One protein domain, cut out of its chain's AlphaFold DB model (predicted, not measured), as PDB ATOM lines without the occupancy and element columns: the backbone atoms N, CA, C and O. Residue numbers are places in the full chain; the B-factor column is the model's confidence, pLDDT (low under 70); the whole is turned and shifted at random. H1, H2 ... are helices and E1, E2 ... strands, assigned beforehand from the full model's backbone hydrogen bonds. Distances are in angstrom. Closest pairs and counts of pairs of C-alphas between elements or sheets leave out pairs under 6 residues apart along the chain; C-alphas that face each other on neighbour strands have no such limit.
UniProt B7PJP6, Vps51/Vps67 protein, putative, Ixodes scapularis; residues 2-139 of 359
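Overview. This is residues 2 to 139 of the 359 residues of the protein "Vps51/Vps67 protein, putative" of Ixodes scapularis (UniProt B7PJP6). One long helix, H3, is the shaft of a rod-like model: a twisted sheet of four strands curls round its last residues, 60 to 70, and at the shaft's other end the short helix H2 folds back near it at a shallow angle, while H1 is crosswise to it. Between these two ends, residues 50 to 59 of H3 stand free. The printed part has 138 residues with four named helices followed by four named strands, H1 H2 H3 H4 E1 E2 E3 E4, and is of the mixed class, helices and strands. The sheet's order is E1 E2 E3 E4, antiparallel throughout. The whole is extended, with a radius of gyration of the C-alphas of 23.6 A and spans of 75 by 34 by 28 A.

Arrangement. H1, residues 2 to 11, is close to but not clearly touching H3, residues 32 to 70; their closest C-alphas, of Gly 8 and Leu 45, are 7.7 A apart, and their lines are about perpendicular at 83 degrees. H2, residues 18 to 28, is only just apart from H1, 8.5 A at the closest. H2 is close to but not clearly touching H3, with the C-alphas of Val 26 and Ile 35 closest at 7.1 A; they run opposite ways at a shallow tilt of 33 degrees, only just short of steep. H4, residues 75 to 78, only just touches H3, with 3 pairs of C-alphas within 8 A, the closest being the C-alphas of Ala 68 and Leu 75 at 6.0 A; H3 touches H4 with its residues 64 to 68 alone. E1, residues 85 to 94, E2, residues 100 to 108, E3, residues 111 to 122, and E4, residues 125 to 134, form a meander, each strand the antiparallel neighbour of the one before. The hairpin E1 and E2 has N 91 and O 103 within hydrogen-bond range at 2.9 A, the hairpin E2 and E3 has N 106 and O 113 at 2.8 A, and the hairpin E3 and E4 has N 116 and O 128 at 2.8 A. H3 is on the sheet, its C-alpha of Glu 70 closest to that of Val 125 in E4 at 4.3 A, and H4 only grazes the sheet. In H2 and H3 every O i to N i+4 pair is within hydrogen-bond range; in H1 1 of 6 is, with 3 of 7 O i to N i+3 pairs, and H4 is too short for an O i to N i+4 pair.

Along the chain. H1 begins at C-alpha 2, (121.710, 120.589, 91.528). H3 measures 57.0 A from C-alpha 32 at (142.881, 131.283, 96.217) to C-alpha 70. E1 measures 23.7 A, E2 23.8 A, E3 27.2 A and E4 24.2 A, the last ending at C-alpha 134, (90.419, 131.087, 114.555).

Size, cuts and confidence. The two C-alphas farthest apart, of Val 30 and Asn 97, are 76.1 A apart. The printed part has no cut and no long link. Its mean pLDDT is 78.5; residues 2 to 8, 73, 75 to 81, 96 to 99, 120 to 122 and 139 are under 70.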
ATOM      1  N   ALA A   2     121.447 121.545  90.438       36.69
ATOM      2  CA  ALA A   2     121.710 120.589  91.528       36.69
ATOM      3  C   ALA A   2     122.906 120.939  92.453       36.69
ATOM      4  O   ALA A   2     122.821 120.712  93.652       36.69
ATOM      5  N   GLU A   3     123.990 121.545  91.946       39.75
ATOM      6  CA  GLU A   3     125.153 121.939  92.778       39.75
ATOM      7  C   GLU A   3     124.919 123.191  93.648       39.75
ATOM      8  O   GLU A   3     125.590 123.365  94.659       39.75
ATOM      9  N   TYR A   4     123.952 124.044  93.295       41.81
ATOM     10  CA  TYR A   4     123.673 125.300  94.013       41.81
ATOM     11  C   TYR A   4     122.830 125.093  95.283       41.81
ATOM     12  O   TYR A   4     122.989 125.835  96.251       41.81
ATOM     13  N   ALA A   5     121.980 124.060  95.311       51.34
ATOM     14  CA  ALA A   5     121.170 123.709  96.483       51.34
ATOM     15  C   ALA A   5     122.042 123.306  97.691       51.34
ATOM     16  O   ALA A   5     121.774 123.702  98.822       51.34
ATOM     17  N   ALA A   6     123.171 122.635  97.434       58.06
ATOM     18  CA  ALA A   6     124.052 122.087  98.464       58.06
ATOM     19  C   ALA A   6     124.769 123.137  99.338       58.06
ATOM     20  O   ALA A   6     125.256 122.799 100.418       58.06
ATOM     21  N   VAL A   7     124.890 124.390  98.882       62.81
ATOM     22  CA  VAL A   7     125.485 125.487  99.671       62.81
ATOM     23  C   VAL A   7     124.418 126.186 100.514       62.81
ATOM     24  O   VAL A   7     124.652 126.445 101.692       62.81
ATOM     25  N   GLY A   8     123.229 126.421  99.949       64.56
ATOM     26  CA  GLY A   8     122.091 126.994 100.679       64.56
ATOM     27  C   GLY A   8     121.659 126.133 101.870       64.56
ATOM     28  O   GLY A   8     121.478 126.660 102.966       64.56
ATOM     29  N   ASP A   9     121.617 124.809 101.690       72.25
ATOM     30  CA  ASP A   9     121.250 123.846 102.740       72.25
ATOM     31  C   ASP A   9     122.231 123.832 103.928       72.25
ATOM     32  O   ASP A   9     121.868 123.510 105.061       72.25
ATOM     33  N   LYS A  10     123.495 124.217 103.704       73.19
ATOM     34  CA  LYS A  10     124.484 124.347 104.787       73.19
ATOM     35  C   LYS A  10     124.195 125.557 105.671       73.19
ATOM     36  O   LYS A  10     124.455 125.493 106.871       73.19
ATOM     37  N   PHE A  11     123.665 126.639 105.095       79.00
ATOM     38  CA  PHE A  11     123.358 127.881 105.813       79.00
ATOM     39  C   PHE A  11     122.062 127.805 106.624       79.00
ATOM     40  O   PHE A  11     121.915 128.541 107.596       79.00
ATOM     41  N   THR A  12     121.144 126.911 106.260       78.69
ATOM     42  CA  THR A  12     119.877 126.684 106.976       78.69
ATOM     43  C   THR A  12     119.988 125.649 108.100       78.69
ATOM     44  O   THR A  12     119.030 125.447 108.846       78.69
ATOM     45  N   SER A  13     121.153 125.015 108.272       83.56
ATOM     46  CA  SER A  13     121.390 124.051 109.349       83.56
ATOM     47  C   SER A  13     121.346 124.718 110.737       83.56
ATOM     48  O   SER A  13     122.027 125.725 110.951       83.56
ATOM     49  N   PRO A  14     120.634 124.141 111.728       80.31
ATOM     50  CA  PRO A  14     120.480 124.726 113.067       80.31
ATOM     51  C   PRO A  14     121.795 124.852 113.859       80.31
ATOM     52  O   PRO A  14     121.836 125.544 114.873       80.31
ATOM     53  N   GLY A  15     122.876 124.205 113.405       83.31
ATOM     54  CA  GLY A  15     124.221 124.302 113.985       83.31
ATOM     55  C   GLY A  15     125.216 125.123 113.159       83.31
ATOM     56  O   GLY A  15     126.419 125.049 113.416       83.31
ATOM     57  N   PHE A  16     124.763 125.858 112.137       88.25
ATOM     58  CA  PHE A  16     125.656 126.604 111.255       88.25
ATOM     59  C   PHE A  16     126.397 127.724 112.003       88.25
ATOM     60  O   PHE A  16     125.798 128.575 112.658       88.25
ATOM     61  N   SER A  17     127.726 127.750 111.868       87.94
ATOM     62  CA  SER A  17     128.583 128.815 112.393       87.94
ATOM     63  C   SER A  17     129.372 129.452 111.248       87.94
ATOM     64  O   SER A  17     130.233 128.781 110.668       87.94
ATOM     65  N   PRO A  18     129.162 130.752 110.953       86.69
ATOM     66  CA  PRO A  18     129.885 131.450 109.889       86.69
ATOM     67  C   PRO A  18     131.403 131.404 110.083       86.69
ATOM     68  O   PRO A  18     132.160 131.271 109.125       86.69
ATOM     69  N   SER A  19     131.851 131.478 111.340       87.25
ATOM     70  CA  SER A  19     133.277 131.492 111.678       87.25
ATOM     71  C   SER A  19     133.941 130.142 111.407       87.25
ATOM     72  O   SER A  19     135.044 130.106 110.867       87.25
ATOM     73  N   ASN A  20     133.262 129.037 111.738       87.25
ATOM     74  CA  ASN A  20     133.772 127.693 111.464       87.25
ATOM     75  C   ASN A  20     133.749 127.400 109.965       87.25
ATOM     76  O   ASN A  20     134.741 126.928 109.428       87.25
ATOM     77  N   TYR A  21     132.673 127.782 109.274       85.94
ATOM     78  CA  TYR A  21     132.555 127.610 107.828       85.94
ATOM     79  C   TYR A  21     133.677 128.325 107.061       85.94
ATOM     80  O   TYR A  21     134.338 127.711 106.226       85.94
ATOM     81  N   VAL A  22     133.957 129.595 107.379       87.31
ATOM     82  CA  VAL A  22     135.061 130.339 106.746       87.31
ATOM     83  C   VAL A  22     136.415 129.722 107.098       87.31
ATOM     84  O   VAL A  22     137.283 129.614 106.232       87.31
ATOM     85  N   LYS A  23     136.607 129.292 108.351       86.69
ATOM     86  CA  LYS A  23     137.851 128.654 108.793       86.69
ATOM     87  C   LYS A  23     138.109 127.347 108.042       86.69
ATOM     88  O   LYS A  23     139.204 127.178 107.515       86.69
ATOM     89  N   ASP A  24     137.109 126.481 107.937       84.38
ATOM     90  CA  ASP A  24     137.201 125.207 107.223       84.38
ATOM     91  C   ASP A  24     137.394 125.428 105.718       84.38
ATOM     92  O   ASP A  24     138.204 124.749 105.089       84.38
ATOM     93  N   LEU A  25     136.713 126.421 105.135       84.31
ATOM     94  CA  LEU A  25     136.881 126.795 103.730       84.31
ATOM     95  C   LEU A  25     138.323 127.227 103.439       84.31
ATOM     96  O   LEU A  25     138.925 126.755 102.476       84.31
ATOM     97  N   VAL A  26     138.900 128.093 104.275       84.50
ATOM     98  CA  VAL A  26     140.278 128.585 104.107       84.50
ATOM     99  C   VAL A  26     141.302 127.479 104.371       84.50
ATOM    100  O   VAL A  26     142.303 127.408 103.664       84.50
ATOM    101  N   GLN A  27     141.062 126.606 105.352       84.06
ATOM    102  CA  GLN A  27     141.975 125.507 105.692       84.06
ATOM    103  C   GLN A  27     142.004 124.397 104.637       84.06
ATOM    104  O   GLN A  27     143.061 123.815 104.401       84.06
ATOM    105  N   ASN A  28     140.872 124.121 103.987       79.75
ATOM    106  CA  ASN A  28     140.759 123.055 102.989       79.75
ATOM    107  C   ASN A  28     141.029 123.535 101.551       79.75
ATOM    108  O   ASN A  28     141.225 122.719 100.649       79.75
ATOM    109  N   SER A  29     141.061 124.848 101.318       80.38
ATOM    110  CA  SER A  29     141.337 125.411  99.995       80.38
ATOM    111  C   SER A  29     142.839 125.496  99.727       80.38
ATOM    112  O   SER A  29     143.545 126.318 100.299       80.38
ATOM    113  N   VAL A  30     143.329 124.693  98.779       76.19
ATOM    114  CA  VAL A  30     144.747 124.705  98.360       76.19
ATOM    115  C   VAL A  30     145.090 125.933  97.493       76.19
ATOM    116  O   VAL A  30     146.249 126.334  97.409       76.19
ATOM    117  N   ARG A  31     144.095 126.554  96.838       80.50
ATOM    118  CA  ARG A  31     144.266 127.708  95.933       80.50
ATOM    119  C   ARG A  31     143.267 128.822  96.237       80.50
ATOM    120  O   ARG A  31     142.106 128.554  96.532       80.50
ATOM    121  N   ILE A  32     143.706 130.070  96.052       83.50
ATOM    122  CA  ILE A  32     142.881 131.283  96.217       83.50
ATOM    123  C   ILE A  32     141.668 131.273  95.273       83.50
ATOM    124  O   ILE A  32     140.591 131.716  95.661       83.50
ATOM    125  N   ASP A  33     141.815 130.713  94.071       82.50
ATOM    126  CA  ASP A  33     140.744 130.648  93.070       82.50
ATOM    127  C   ASP A  33     139.495 129.910  93.585       82.50
ATOM    128  O   ASP A  33     138.374 130.314  93.281       82.50
ATOM    129  N   ALA A  34     139.673 128.878  94.421       79.94
ATOM    130  CA  ALA A  34     138.563 128.142  95.028       79.94
ATOM    131  C   ALA A  34     137.786 129.013  96.029       79.94
ATOM    132  O   ALA A  34     136.560 129.053  95.998       79.94
ATOM    133  N   ILE A  35     138.499 129.793  96.851       84.12
ATOM    134  CA  ILE A  35     137.901 130.732  97.813       84.12
ATOM    135  C   ILE A  35     137.156 131.853  97.077       84.12
ATOM    136  O   ILE A  35     136.062 132.249  97.477       84.12
ATOM    137  N   LEU A  36     137.732 132.367  95.985       85.19
ATOM    138  CA  LEU A  36     137.093 133.393  95.157       85.19
ATOM    139  C   LEU A  36     135.830 132.865  94.464       85.19
ATOM    140  O   LEU A  36     134.838 133.593  94.399       85.19
ATOM    141  N   SER A  37     135.852 131.614  93.998       85.06
ATOM    142  CA  SER A  37     134.687 130.939  93.420       85.06
ATOM    143  C   SER A  37     133.570 130.753  94.450       85.06
ATOM    144  O   SER A  37     132.432 131.126  94.176       85.06
ATOM    145  N   GLU A  38     133.883 130.261  95.654       84.50
ATOM    146  CA  GLU A  38     132.893 130.089  96.731       84.50
ATOM    147  C   GLU A  38     132.288 131.443  97.143       84.50
ATOM    148  O   GLU A  38     131.073 131.590  97.257       84.50
ATOM    149  N   ARG A  39     133.119 132.490  97.276       87.44
ATOM    150  CA  ARG A  39     132.646 133.857  97.550       87.44
ATOM    151  C   ARG A  39     131.682 134.350  96.470       87.44
ATOM    152  O   ARG A  39     130.686 134.993  96.793       87.44
ATOM    153  N   GLN A  40     131.980 134.077  95.198       89.00
ATOM    154  CA  GLN A  40     131.103 134.457  94.091       89.00
ATOM    155  C   GLN A  40     129.781 133.686  94.129       89.00
ATOM    156  O   GLN A  40     128.735 134.275  93.876       89.00
ATOM    157  N   GLN A  41     129.804 132.400  94.484       85.38
ATOM    158  CA  GLN A  41     128.582 131.621  94.672       85.38
ATOM    159  C   GLN A  41     127.728 132.188  95.808       85.38
ATOM    160  O   GLN A  41     126.543 132.419  95.598       85.38
ATOM    161  N   ILE A  42     128.319 132.504  96.965       87.19
ATOM    162  CA  ILE A  42     127.601 133.125  98.091       87.19
ATOM    163  C   ILE A  42     126.982 134.465  97.676       87.19
ATOM    164  O   ILE A  42     125.828 134.730  98.006       87.19
ATOM    165  N   ALA A  43     127.714 135.297  96.929       88.56
ATOM    166  CA  ALA A  43     127.194 136.563  96.415       88.56
ATOM    167  C   ALA A  43     126.000 136.350  95.466       88.56
ATOM    168  O   ALA A  43     124.960 136.979  95.644       88.56
ATOM    169  N   ASN A  44     126.111 135.408  94.525       87.94
ATOM    170  CA  ASN A  44     125.022 135.067  93.610       87.94
ATOM    171  C   ASN A  44     123.788 134.540  94.368       87.94
ATOM    172  O   ASN A  44     122.673 134.970  94.081       87.94
ATOM    173  N   LEU A  45     123.981 133.656  95.359       85.88
ATOM    174  CA  LEU A  45     122.899 133.154  96.212       85.88
ATOM    175  C   LEU A  45     122.237 134.286  97.008       85.88
ATOM    176  O   LEU A  45     121.013 134.311  97.129       85.88
ATOM    177  N   ALA A  46     123.016 135.225  97.548       86.06
ATOM    178  CA  ALA A  46     122.482 136.365  98.286       86.06
ATOM    179  C   ALA A  46     121.627 137.270  97.386       86.06
ATOM    180  O   ALA A  46     120.527 137.669  97.776       86.06
ATOM    181  N   ASP A  47     122.092 137.560  96.169       88.75
ATOM    182  CA  ASP A  47     121.352 138.361  95.194       88.75
ATOM    183  C   ASP A  47     120.068 137.660  94.730       88.75
ATOM    184  O   ASP A  47     119.002 138.279  94.667       88.75
ATOM    185  N   GLU A  48     120.133 136.356  94.460       86.31
ATOM    186  CA  GLU A  48     118.971 135.550  94.087       86.31
ATOM    187  C   GLU A  48     117.938 135.486  95.220       86.31
ATOM    188  O   GLU A  48     116.754 135.749  94.990       86.31
ATOM    189  N   THR A  49     118.388 135.251  96.455       81.31
ATOM    190  CA  THR A  49     117.530 135.229  97.650       81.31
ATOM    191  C   THR A  49     116.858 136.582  97.859       81.31
ATOM    192  O   THR A  49     115.645 136.649  98.055       81.31
ATOM    193  N   ASN A  50     117.607 137.682  97.744       80.38
ATOM    194  CA  ASN A  50     117.055 139.031  97.836       80.38
ATOM    195  C   ASN A  50     115.994 139.297  96.761       80.38
ATOM    196  O   ASN A  50     114.958 139.905  97.042       80.38
ATOM    197  N   ASN A  51     116.225 138.842  95.530       83.38
ATOM    198  CA  ASN A  51     115.261 138.987  94.445       83.38
ATOM    199  C   ASN A  51     114.004 138.137  94.674       83.38
ATOM    200  O   ASN A  51     112.894 138.613  94.421       83.38
ATOM    201  N   LEU A  52     114.153 136.912  95.182       76.81
ATOM    202  CA  LEU A  52     113.035 136.026  95.496       76.81
ATOM    203  C   LEU A  52     112.198 136.564  96.662       76.81
ATOM    204  O   LEU A  52     110.975 136.612  96.560       76.81
ATOM    205  N   LEU A  53     112.845 137.055  97.723       75.69
ATOM    206  CA  LEU A  53     112.177 137.705  98.850       75.69
ATOM    207  C   LEU A  53     111.372 138.919  98.389       75.69
ATOM    208  O   LEU A  53     110.196 139.028  98.722       75.69
ATOM    209  N   LYS A  54     111.953 139.795  97.560       78.31
ATOM    210  CA  LYS A  54     111.231 140.947  96.993       78.31
ATOM    211  C   LYS A  54     110.013 140.518  96.177       78.31
ATOM    212  O   LYS A  54     108.943 141.100  96.339       78.31
ATOM    213  N   LYS A  55     110.154 139.495  95.325       76.69
ATOM    214  CA  LYS A  55     109.035 138.944  94.543       76.69
ATOM    215  C   LYS A  55     107.940 138.374  95.444       76.69
ATOM    216  O   LYS A  55     106.771 138.651  95.198       76.69
ATOM    217  N   ASN A  56     108.307 137.635  96.490       70.81
ATOM    218  CA  ASN A  56     107.354 137.051  97.434       70.81
ATOM    219  C   ASN A  56     106.638 138.119  98.264       70.81
ATOM    220  O   ASN A  56     105.418 138.085  98.360       70.81
ATOM    221  N   VAL A  57     107.358 139.117  98.784       72.56
ATOM    222  CA  VAL A  57     106.756 140.252  99.506       72.56
ATOM    223  C   VAL A  57     105.768 140.993  98.609       72.56
ATOM    224  O   VAL A  57     104.650 141.278  99.029       72.56
ATOM    225  N   TYR A  58     106.150 141.259  97.357       73.75
ATOM    226  CA  TYR A  58     105.264 141.924  96.407       73.75
ATOM    227  C   TYR A  58     104.030 141.078  96.077       73.75
ATOM    228  O   TYR A  58     102.917 141.597  96.085       73.75
ATOM    229  N   LYS A  59     104.203 139.774  95.829       73.31
ATOM    230  CA  LYS A  59     103.096 138.844  95.566       73.31
ATOM    231  C   LYS A  59     102.118 138.798  96.741       73.31
ATOM    232  O   LYS A  59     100.919 138.942  96.523       73.31
ATOM    233  N   ASN A  60     102.628 138.673  97.964       72.50
ATOM    234  CA  ASN A  60     101.810 138.642  99.175       72.50
ATOM    235  C   ASN A  60     101.045 139.961  99.364       72.50
ATOM    236  O   ASN A  60      99.860 139.950  99.683       72.50
ATOM    237  N   TYR A  61     101.693 141.102  99.104       74.25
ATOM    238  CA  TYR A  61     101.054 142.417  99.183       74.25
ATOM    239  C   TYR A  61      99.969 142.611  98.112       74.25
ATOM    240  O   TYR A  61      98.900 143.148  98.397       74.25
ATOM    241  N   MET A  62     100.212 142.137  96.886       76.44
ATOM    242  CA  MET A  62      99.224 142.174  95.805       76.44
ATOM    243  C   MET A  62      97.995 141.326  96.132       76.44
ATOM    244  O   MET A  62      96.884 141.836  96.021       76.44
ATOM    245  N   GLN A  63      98.190 140.092  96.608       78.31
ATOM    246  CA  GLN A  63      97.089 139.219  97.035       78.31
ATOM    247  C   GLN A  63      96.248 139.885  98.125       78.31
ATOM    248  O   GLN A  63      95.028 139.913  98.041       78.31
ATOM    249  N   PHE A  64      96.897 140.515  99.101       77.88
ATOM    250  CA  PHE A  64      96.211 141.220 100.177       77.88
ATOM    251  C   PHE A  64      95.373 142.404  99.674       77.88
ATOM    252  O   PHE A  64      94.227 142.576 100.087       77.88
ATOM    253  N   ILE A  65      95.917 143.205  98.750       77.44
ATOM    254  CA  ILE A  65      95.185 144.312  98.122       77.44
ATOM    255  C   ILE A  65      93.992 143.798  97.314       77.44
ATOM    256  O   ILE A  65      92.924 144.408  97.355       77.44
ATOM    257  N   GLU A  66      94.172 142.728  96.543       81.06
ATOM    258  CA  GLU A  66      93.119 142.134  95.719       81.06
ATOM    259  C   GLU A  66      91.990 141.589  96.597       81.06
ATOM    260  O   GLU A  66      90.845 142.023  96.453       81.06
ATOM    261  N   THR A  67      92.315 140.775  97.603       80.69
ATOM    262  CA  THR A  67      91.341 140.252  98.570       80.69
ATOM    263  C   THR A  67      90.600 141.373  99.307       80.69
ATOM    264  O   THR A  67      89.378 141.319  99.445       80.69
ATOM    265  N   ALA A  68      91.297 142.435  99.731       76.12
ATOM    266  CA  ALA A  68      90.680 143.577 100.409       76.12
ATOM    267  C   ALA A  68      89.742 144.407  99.511       76.12
ATOM    268  O   ALA A  68      88.825 145.058 100.013       76.12
ATOM    269  N   LYS A  69      89.970 144.415  98.191       79.50
ATOM    270  CA  LYS A  69      89.082 145.070  97.215       79.50
ATOM    271  C   LYS A  69      87.848 144.231  96.912       79.50
ATOM    272  O   LYS A  69      86.777 144.796  96.698       79.50
ATOM    273  N   GLU A  70      88.007 142.912  96.856       82.12
ATOM    274  CA  GLU A  70      86.944 141.987  96.469       82.12
ATOM    275  C   GLU A  70      85.980 141.677  97.615       82.12
ATOM    276  O   GLU A  70      84.785 141.513  97.365       82.12
ATOM    277  N   ILE A  71      86.465 141.644  98.859       80.88
ATOM    278  CA  ILE A  71      85.654 141.328 100.037       80.88
ATOM    279  C   ILE A  71      85.369 142.606 100.827       80.88
ATOM    280  O   ILE A  71      86.256 143.221 101.419       80.88
ATOM    281  N   SER A  72      84.099 143.002 100.882       75.81
ATOM    282  CA  SER A  72      83.698 144.160 101.686       75.81
ATOM    283  C   SER A  72      83.963 143.940 103.176       75.81
ATOM    284  O   SER A  72      83.729 142.860 103.711       75.81
ATOM    285  N   CYS A  73      84.425 145.000 103.844       66.75
ATOM    286  CA  CYS A  73      84.641 145.075 105.292       66.75
ATOM    287  C   CYS A  73      85.729 144.154 105.880       66.75
ATOM    288  O   CYS A  73      85.879 144.142 107.095       66.75
ATOM    289  N   ILE A  74      86.544 143.460 105.077       73.88
ATOM    290  CA  ILE A  74      87.583 142.539 105.590       73.88
ATOM    291  C   ILE A  74      88.846 143.243 106.134       73.88
ATOM    292  O   ILE A  74      89.645 142.627 106.832       73.88
ATOM    293  N   LEU A  75      89.038 144.539 105.849       68.62
ATOM    294  CA  LEU A  75      90.280 145.278 106.146       68.62
ATOM    295  C   LEU A  75      90.749 145.147 107.602       68.62
ATOM    296  O   LEU A  75      91.933 144.949 107.833       68.62
ATOM    297  N   HIS A  76      89.832 145.193 108.570       65.81
ATOM    298  CA  HIS A  76      90.159 145.082 109.997       65.81
ATOM    299  C   HIS A  76      90.698 143.699 110.408       65.81
ATOM    300  O   HIS A  76      91.379 143.579 111.419       65.81
ATOM    301  N   ILE A  77      90.394 142.660 109.628       69.44
ATOM    302  CA  ILE A  77      90.896 141.293 109.827       69.44
ATOM    303  C   ILE A  77      92.231 141.131 109.117       69.44
ATOM    304  O   ILE A  77      93.092 140.386 109.562       69.44
ATOM    305  N   LEU A  78      92.434 141.818 108.004       69.50
ATOM    306  CA  LEU A  78      93.688 141.729 107.281       69.50
ATOM    307  C   LEU A  78      94.790 142.574 107.950       69.50
ATOM    308  O   LEU A  78      95.938 142.140 107.980       69.50
ATOM    309  N   ASP A  79      94.450 143.725 108.542       69.12
ATOM    310  CA  ASP A  79      95.368 144.699 109.166       69.12
ATOM    311  C   ASP A  79      95.915 144.248 110.539       69.12
ATOM    312  O   ASP A  79      95.797 144.931 111.557       69.12
ATOM    313  N   VAL A  80      96.500 143.050 110.576       69.44
ATOM    314  CA  VAL A  80      97.212 142.501 111.730       69.44
ATOM    315  C   VAL A  80      98.654 142.220 111.335       69.44
ATOM    316  O   VAL A  80      98.942 141.613 110.303       69.44
ATOM    317  N   LYS A  81      99.579 142.683 112.176       60.78
ATOM    318  CA  LYS A  81     101.014 142.500 111.962       60.78
ATOM    319  C   LYS A  81     101.346 141.003 111.902       60.78
ATOM    320  O   LYS A  81     100.838 140.232 112.706       60.78
ATOM    321  N   ASP A  82     102.190 140.622 110.947       70.56
ATOM    322  CA  ASP A  82     102.661 139.247 110.704       70.56
ATOM    323  C   ASP A  82     101.609 138.262 110.139       70.56
ATOM    324  O   ASP A  82     101.942 137.115 109.825       70.56
ATOM    325  N   ARG A  83     100.370 138.714 109.895       74.44
ATOM    326  CA  ARG A  83      99.333 137.915 109.229       74.44
ATOM    327  C   ARG A  83      99.558 137.882 107.719       74.44
ATOM    328  O   ARG A  83      99.769 138.913 107.081       74.44
ATOM    329  N   HIS A  84      99.496 136.693 107.128       73.81
ATOM    330  CA  HIS A  84      99.642 136.510 105.684       73.81
ATOM    331  C   HIS A  84      98.599 135.539 105.136       73.81
ATOM    332  O   HIS A  84      98.130 134.649 105.844       73.81
ATOM    333  N   ILE A  85      98.235 135.725 103.866       81.81
ATOM    334  CA  ILE A  85      97.331 134.825 103.149       81.81
ATOM    335  C   ILE A  85      98.122 133.579 102.753       81.81
ATOM    336  O   ILE A  85      99.099 133.667 102.009       81.81
ATOM    337  N   VAL A  86      97.694 132.427 103.261       85.12
ATOM    338  CA  VAL A  86      98.218 131.110 102.880       85.12
ATOM    339  C   VAL A  86      97.520 130.640 101.608       85.12
ATOM    340  O   VAL A  86      98.168 130.187 100.665       85.12
ATOM    341  N   HIS A  87      96.192 130.782 101.563       86.44
ATOM    342  CA  HIS A  87      95.382 130.407 100.411       86.44
ATOM    343  C   HIS A  87      94.118 131.260 100.314       86.44
ATOM    344  O   HIS A  87      93.602 131.745 101.317       86.44
ATOM    345  N   SER A  88      93.592 131.429  99.106       88.50
ATOM    346  CA  SER A  88      92.326 132.122  98.875       88.50
ATOM    347  C   SER A  88      91.660 131.584  97.618       88.50
ATOM    348  O   SER A  88      92.339 131.402  96.604       88.50
ATOM    349  N   GLY A  89      90.350 131.362  97.660       87.94
ATOM    350  CA  GLY A  89      89.630 130.823  96.515       87.94
ATOM    351  C   GLY A  89      88.125 130.722  96.714       87.94
ATOM    352  O   GLY A  89      87.594 130.914  97.807       87.94
ATOM    353  N   GLU A  90      87.442 130.415  95.618       91.44
ATOM    354  CA  GLU A  90      86.005 130.168  95.609       91.44
ATOM    355  C   GLU A  90      85.708 128.748  96.094       91.44
ATOM    356  O   GLU A  90      86.364 127.791  95.687       91.44
ATOM    357  N   VAL A  91      84.697 128.620  96.949       90.75
ATOM    358  CA  VAL A  91      84.253 127.348  97.528       90.75
ATOM    359  C   VAL A  91      82.731 127.294  97.509       90.75
ATOM    360  O   VAL A  91      82.064 128.327  97.470       90.75
ATOM    361  N   ASN A  92      82.165 126.092  97.544       84.88
ATOM    362  CA  ASN A  92      80.722 125.912  97.652       84.88
ATOM    363  C   ASN A  92      80.362 125.600  99.105       84.88
ATOM    364  O   ASN A  92      80.758 124.567  99.638       84.88
ATOM    365  N   GLU A  93      79.608 126.494  99.739       83.31
ATOM    366  CA  GLU A  93      79.004 126.246 101.044       83.31
ATOM    367  C   GLU A  93      77.787 125.347 100.844       83.31
ATOM    368  O   GLU A  93      76.835 125.730 100.158       83.31
ATOM    369  N   LEU A  94      77.824 124.152 101.429       79.12
ATOM    370  CA  LEU A  94      76.679 123.255 101.454       79.12
ATOM    371  C   LEU A  94      75.802 123.613 102.658       79.12
ATOM    372  O   LEU A  94      76.213 123.450 103.806       79.12
ATOM    373  N   LYS A  95      74.598 124.121 102.402       72.19
ATOM    374  CA  LYS A  95      73.638 124.469 103.454       72.19
ATOM    375  C   LYS A  95      72.871 123.237 103.927       72.19
ATOM    376  O   LYS A  95      72.793 122.230 103.227       72.19
ATOM    377  N   GLU A  96      72.253 123.329 105.105       61.19
ATOM    378  CA  GLU A  96      71.479 122.232 105.719       61.19
ATOM    379  C   GLU A  96      70.368 121.679 104.806       61.19
ATOM    380  O   GLU A  96      70.036 120.498 104.871       61.19
ATOM    381  N   ASN A  97      69.844 122.513 103.905       60.38
ATOM    382  CA  ASN A  97      68.843 122.163 102.896       60.38
ATOM    383  C   ASN A  97      69.433 121.550 101.606       60.38
ATOM    384  O   ASN A  97      68.747 121.529 100.589       60.38
ATOM    385  N   GLN A  98      70.704 121.132 101.607       62.41
ATOM    386  CA  GLN A  98      71.454 120.639 100.438       62.41
ATOM    387  C   GLN A  98      71.593 121.643  99.281       62.41
ATOM    388  O   GLN A  98      72.090 121.295  98.212       62.41
ATOM    389  N   SER A  99      71.208 122.909  99.477       69.81
ATOM    390  CA  SER A  99      71.524 123.951  98.505       69.81
ATOM    391  C   SER A  99      72.995 124.332  98.635       69.81
ATOM    392  O   SER A  99      73.504 124.534  99.740       69.81
ATOM    393  N   SER A 100      73.691 124.422  97.506       78.94
ATOM    394  CA  SER A 100      75.045 124.953  97.464       78.94
ATOM    395  C   SER A 100      74.996 126.445  97.148       78.94
ATOM    396  O   SER A 100      74.319 126.884  96.215       78.94
ATOM    397  N   SER A 101      75.710 127.251  97.931       80.88
ATOM    398  CA  SER A 101      75.969 128.645  97.580       80.88
ATOM    399  C   SER A 101      77.450 128.898  97.417       80.88
ATOM    400  O   SER A 101      78.271 128.474  98.224       80.88
ATOM    401  N   LYS A 102      77.782 129.634  96.362       88.00
ATOM    402  CA  LYS A 102      79.145 130.062  96.100       88.00
ATOM    403  C   LYS A 102      79.587 131.058  97.174       88.00
ATOM    404  O   LYS A 102      78.950 132.096  97.354       88.00
ATOM    405  N   ILE A 103      80.682 130.746  97.847       92.00
ATOM    406  CA  ILE A 103      81.350 131.601  98.828       92.00
ATOM    407  C   ILE A 103      82.824 131.766  98.446       92.00
ATOM    408  O   ILE A 103      83.340 131.083  97.560       92.00
ATOM    409  N   TYR A 104      83.509 132.692  99.101       90.56
ATOM    410  CA  TYR A 104      84.951 132.865  98.990       90.56
ATOM    411  C   TYR A 104      85.590 132.593 100.340       90.56
ATOM    412  O   TYR A 104      85.176 133.178 101.344       90.56
ATOM    413  N   ALA A 105      86.588 131.718 100.365       91.00
ATOM    414  CA  ALA A 105      87.355 131.418 101.560       91.00
ATOM    415  C   ALA A 105      88.758 132.010 101.450       91.00
ATOM    416  O   ALA A 105      89.416 131.909 100.412       91.00
ATOM    417  N   VAL A 106      89.228 132.604 102.542       88.50
ATOM    418  CA  VAL A 106      90.593 133.112 102.692       88.50
ATOM    419  C   VAL A 106      91.205 132.458 103.919       88.50
ATOM    420  O   VAL A 106      90.799 132.726 105.047       88.50
ATOM    421  N   LEU A 107      92.190 131.600 103.693       89.25
ATOM    422  CA  LEU A 107      93.002 131.002 104.737       89.25
ATOM    423  C   LEU A 107      94.172 131.934 105.049       89.25
ATOM    424  O   LEU A 107      95.081 132.108 104.232       89.25
ATOM    425  N   LEU A 108      94.135 132.538 106.230       85.50
ATOM    426  CA  LEU A 108      95.232 133.309 106.802       85.50
ATOM    427  C   LEU A 108      96.093 132.397 107.684       85.50
ATOM    428  O   LEU A 108      95.729 131.257 107.964       85.50
ATOM    429  N   SER A 109      97.239 132.903 108.128       84.81
ATOM    430  CA  SER A 109      98.171 132.180 109.006       84.81
ATOM    431  C   SER A 109      97.561 131.683 110.324       84.81
ATOM    432  O   SER A 109      98.095 130.760 110.926       84.81
ATOM    433  N   ASP A 110      96.486 132.317 110.788       80.44
ATOM    434  CA  ASP A 110      95.884 132.123 112.113       80.44
ATOM    435  C   ASP A 110      94.343 132.072 112.099       80.44
ATOM    436  O   ASP A 110      93.724 131.720 113.105       80.44
ATOM    437  N   CYS A 111      93.693 132.374 110.970       83.50
ATOM    438  CA  CYS A 111      92.238 132.277 110.854       83.50
ATOM    439  C   CYS A 111      91.757 131.932 109.438       83.50
ATOM    440  O   CYS A 111      92.383 132.294 108.443       83.50
ATOM    441  N   LEU A 112      90.592 131.290 109.348       88.75
ATOM    442  CA  LEU A 112      89.847 131.069 108.113       88.75
ATOM    443  C   LEU A 112      88.714 132.094 108.007       88.75
ATOM    444  O   LEU A 112      87.831 132.139 108.862       88.75
ATOM    445  N   VAL A 113      88.719 132.901 106.952       86.69
ATOM    446  CA  VAL A 113      87.668 133.883 106.658       86.69
ATOM    447  C   VAL A 113      86.751 133.350 105.567       86.69
ATOM    448  O   VAL A 113      87.240 132.888 104.539       86.69
ATOM    449  N   LEU A 114      85.438 133.470 105.761       89.38
ATOM    450  CA  LEU A 114      84.419 133.159 104.759       89.38
ATOM    451  C   LEU A 114      83.674 134.432 104.342       89.38
ATOM    452  O   LEU A 114      83.423 135.331 105.155       89.38
ATOM    453  N   ALA A 115      83.328 134.515 103.060       87.12
ATOM    454  CA  ALA A 115      82.596 135.633 102.488       87.12
ATOM    455  C   ALA A 115      81.527 135.174 101.485       87.12
ATOM    456  O   ALA A 115      81.799 134.391 100.574       87.12
ATOM    457  N   ASP A 116      80.326 135.732 101.613       86.50
ATOM    458  CA  ASP A 116      79.183 135.449 100.748       86.50
ATOM    459  C   ASP A 116      79.353 136.099  99.375       86.50
ATOM    460  O   ASP A 116      79.706 137.279  99.275       86.50
ATOM    461  N   TRP A 117      78.984 135.389  98.309       88.12
ATOM    462  CA  TRP A 117      78.848 135.989  96.982       88.12
ATOM    463  C   TRP A 117      77.766 137.079  96.945       88.12
ATOM    464  O   TRP A 117      76.638 136.879  97.407       88.12
ATOM    465  N   LEU A 118      78.076 138.232  96.340       81.31
ATOM    466  CA  LEU A 118      77.109 139.313  96.131       81.31
ATOM    467  C   LEU A 118      76.504 139.259  94.714       81.31
ATOM    468  O   LEU A 118      77.212 139.493  93.731       81.31
ATOM    469  N   PRO A 119      75.180 139.042  94.573       73.38
ATOM    470  CA  PRO A 119      74.534 138.972  93.262       73.38
ATOM    471  C   PRO A 119      74.431 140.337  92.562       73.38
ATOM    472  O   PRO A 119      74.397 140.395  91.337       73.38
ATOM    473  N   HIS A 120      74.382 141.444  93.313       67.12
ATOM    474  CA  HIS A 120      74.296 142.803  92.766       67.12
ATOM    475  C   HIS A 120      75.576 143.582  93.076       67.12
ATOM    476  O   HIS A 120      75.756 144.117  94.171       67.12
ATOM    477  N   ARG A 121      76.478 143.629  92.093       69.38
ATOM    478  CA  ARG A 121      77.814 144.219  92.231       69.38
ATOM    479  C   ARG A 121      77.757 145.747  92.181       69.38
ATOM    480  O   ARG A 121      77.119 146.324  91.302       69.38
ATOM    481  N   ARG A 122      78.482 146.411  93.083       58.59
ATOM    482  CA  ARG A 122      78.791 147.848  93.005       58.59
ATOM    483  C   ARG A 122      80.305 148.023  93.106       58.59
ATOM    484  O   ARG A 122      80.872 147.895  94.185       58.59
ATOM    485  N   GLY A 123      80.951 148.337  91.985       72.00
ATOM    486  CA  GLY A 123      82.405 148.513  91.936       72.00
ATOM    487  C   GLY A 123      83.182 147.187  92.031       72.00
ATOM    488  O   GLY A 123      82.672 146.163  91.579       72.00
ATOM    489  N   PRO A 124      84.416 147.197  92.574       74.25
ATOM    490  CA  PRO A 124      85.304 146.029  92.600       74.25
ATOM    491  C   PRO A 124      84.926 144.978  93.656       74.25
ATOM    492  O   PRO A 124      85.493 143.890  93.654       74.25
ATOM    493  N   VAL A 125      83.976 145.287  94.542       80.94
ATOM    494  CA  VAL A 125      83.518 144.380  95.598       80.94
ATOM    495  C   VAL A 125      82.639 143.285  94.990       80.94
ATOM    496  O   VAL A 125      81.610 143.571  94.371       80.94
ATOM    497  N   GLN A 126      83.038 142.034  95.202       83.19
ATOM    498  CA  GLN A 126      82.368 140.833  94.696       83.19
ATOM    499  C   GLN A 126      81.771 139.978  95.822       83.19
ATOM    500  O   GLN A 126      80.806 139.250  95.589       83.19
ATOM    501  N   TYR A 127      82.290 140.119  97.045       85.38
ATOM    502  CA  TYR A 127      81.883 139.326  98.198       85.38
ATOM    503  C   TYR A 127      81.603 140.199  99.424       85.38
ATOM    504  O   TYR A 127      82.108 141.320  99.581       85.38
ATOM    505  N   ARG A 128      80.778 139.671 100.322       82.00
ATOM    506  CA  ARG A 128      80.457 140.262 101.619       82.00
ATOM    507  C   ARG A 128      81.054 139.409 102.715       82.00
ATOM    508  O   ARG A 128      80.716 138.238 102.812       82.00
ATOM    509  N   PHE A 129      81.919 140.006 103.534       81.25
ATOM    510  CA  PHE A 129      82.448 139.336 104.716       81.25
ATOM    511  C   PHE A 129      81.304 138.735 105.547       81.25
ATOM    512  O   PHE A 129      80.325 139.428 105.846       81.25
ATOM    513  N   GLN A 130      81.432 137.451 105.880       82.56
ATOM    514  CA  GLN A 130      80.442 136.691 106.636       82.56
ATOM    515  C   GLN A 130      80.965 136.423 108.049       82.56
ATOM    516  O   GLN A 130      80.341 136.831 109.027       82.56
ATOM    517  N   VAL A 131      82.115 135.752 108.158       80.25
ATOM    518  CA  VAL A 131      82.665 135.286 109.437       80.25
ATOM    519  C   VAL A 131      84.166 135.002 109.328       80.25
ATOM    520  O   VAL A 131      84.679 134.732 108.243       80.25
ATOM    521  N   ALA A 132      84.871 135.056 110.460       81.50
ATOM    522  CA  ALA A 132      86.248 134.596 110.599       81.50
ATOM    523  C   ALA A 132      86.356 133.614 111.771       81.50
ATOM    524  O   ALA A 132      85.914 133.921 112.878       81.50
ATOM    525  N   TYR A 133      86.952 132.451 111.524       79.94
ATOM    526  CA  TYR A 133      87.204 131.414 112.518       79.94
ATOM    527  C   TYR A 133      88.694 131.358 112.840       79.94
ATOM    528  O   TYR A 133      89.512 131.225 111.934       79.94
ATOM    529  N   GLU A 134      89.059 131.421 114.117       80.38
ATOM    530  CA  GLU A 134      90.419 131.087 114.555       80.38
ATOM    531  C   GLU A 134      90.720 129.623 114.213       80.38
ATOM    532  O   GLU A 134      89.895 128.746 114.490       80.38
ATOM    533  N   LEU A 135      91.891 129.351 113.628       80.75
ATOM    534  CA  LEU A 135      92.251 127.989 113.212       80.75
ATOM    535  C   LEU A 135      92.286 127.019 114.399       80.75
ATOM    536  O   LEU A 135      91.865 125.874 114.266       80.75
ATOM    537  N   ASP A 136      92.650 127.511 115.582       72.50
ATOM    538  CA  ASP A 136      92.680 126.752 116.840       72.50
ATOM    539  C   ASP A 136      91.306 126.200 117.269       72.50
ATOM    540  O   ASP A 136      91.212 125.329 118.141       72.50
ATOM    541  N   ASN A 137      90.223 126.733 116.699       71.25
ATOM    542  CA  ASN A 137      88.842 126.389 117.027       71.25
ATOM    543  C   ASN A 137      88.118 125.644 115.896       71.25
ATOM    544  O   ASN A 137      86.945 125.294 116.064       71.25
ATOM    545  N   LEU A 138      88.785 125.400 114.765       72.81
ATOM    546  CA  LEU A 138      88.176 124.824 113.574       72.81
ATOM    547  C   LEU A 138      88.345 123.297 113.559       72.81
ATOM    548  O   LEU A 138      89.460 122.790 113.591       72.81
ATOM    549  N   ALA A 139      87.239 122.557 113.483       68.19
ATOM    550  CA  ALA A 139      87.276 121.124 113.202       68.19
ATOM    551  C   ALA A 139      87.202 120.912 111.685       68.19
ATOM    552  O   ALA A 139      86.239 121.351 111.053       68.19
TER     553      ALA A 139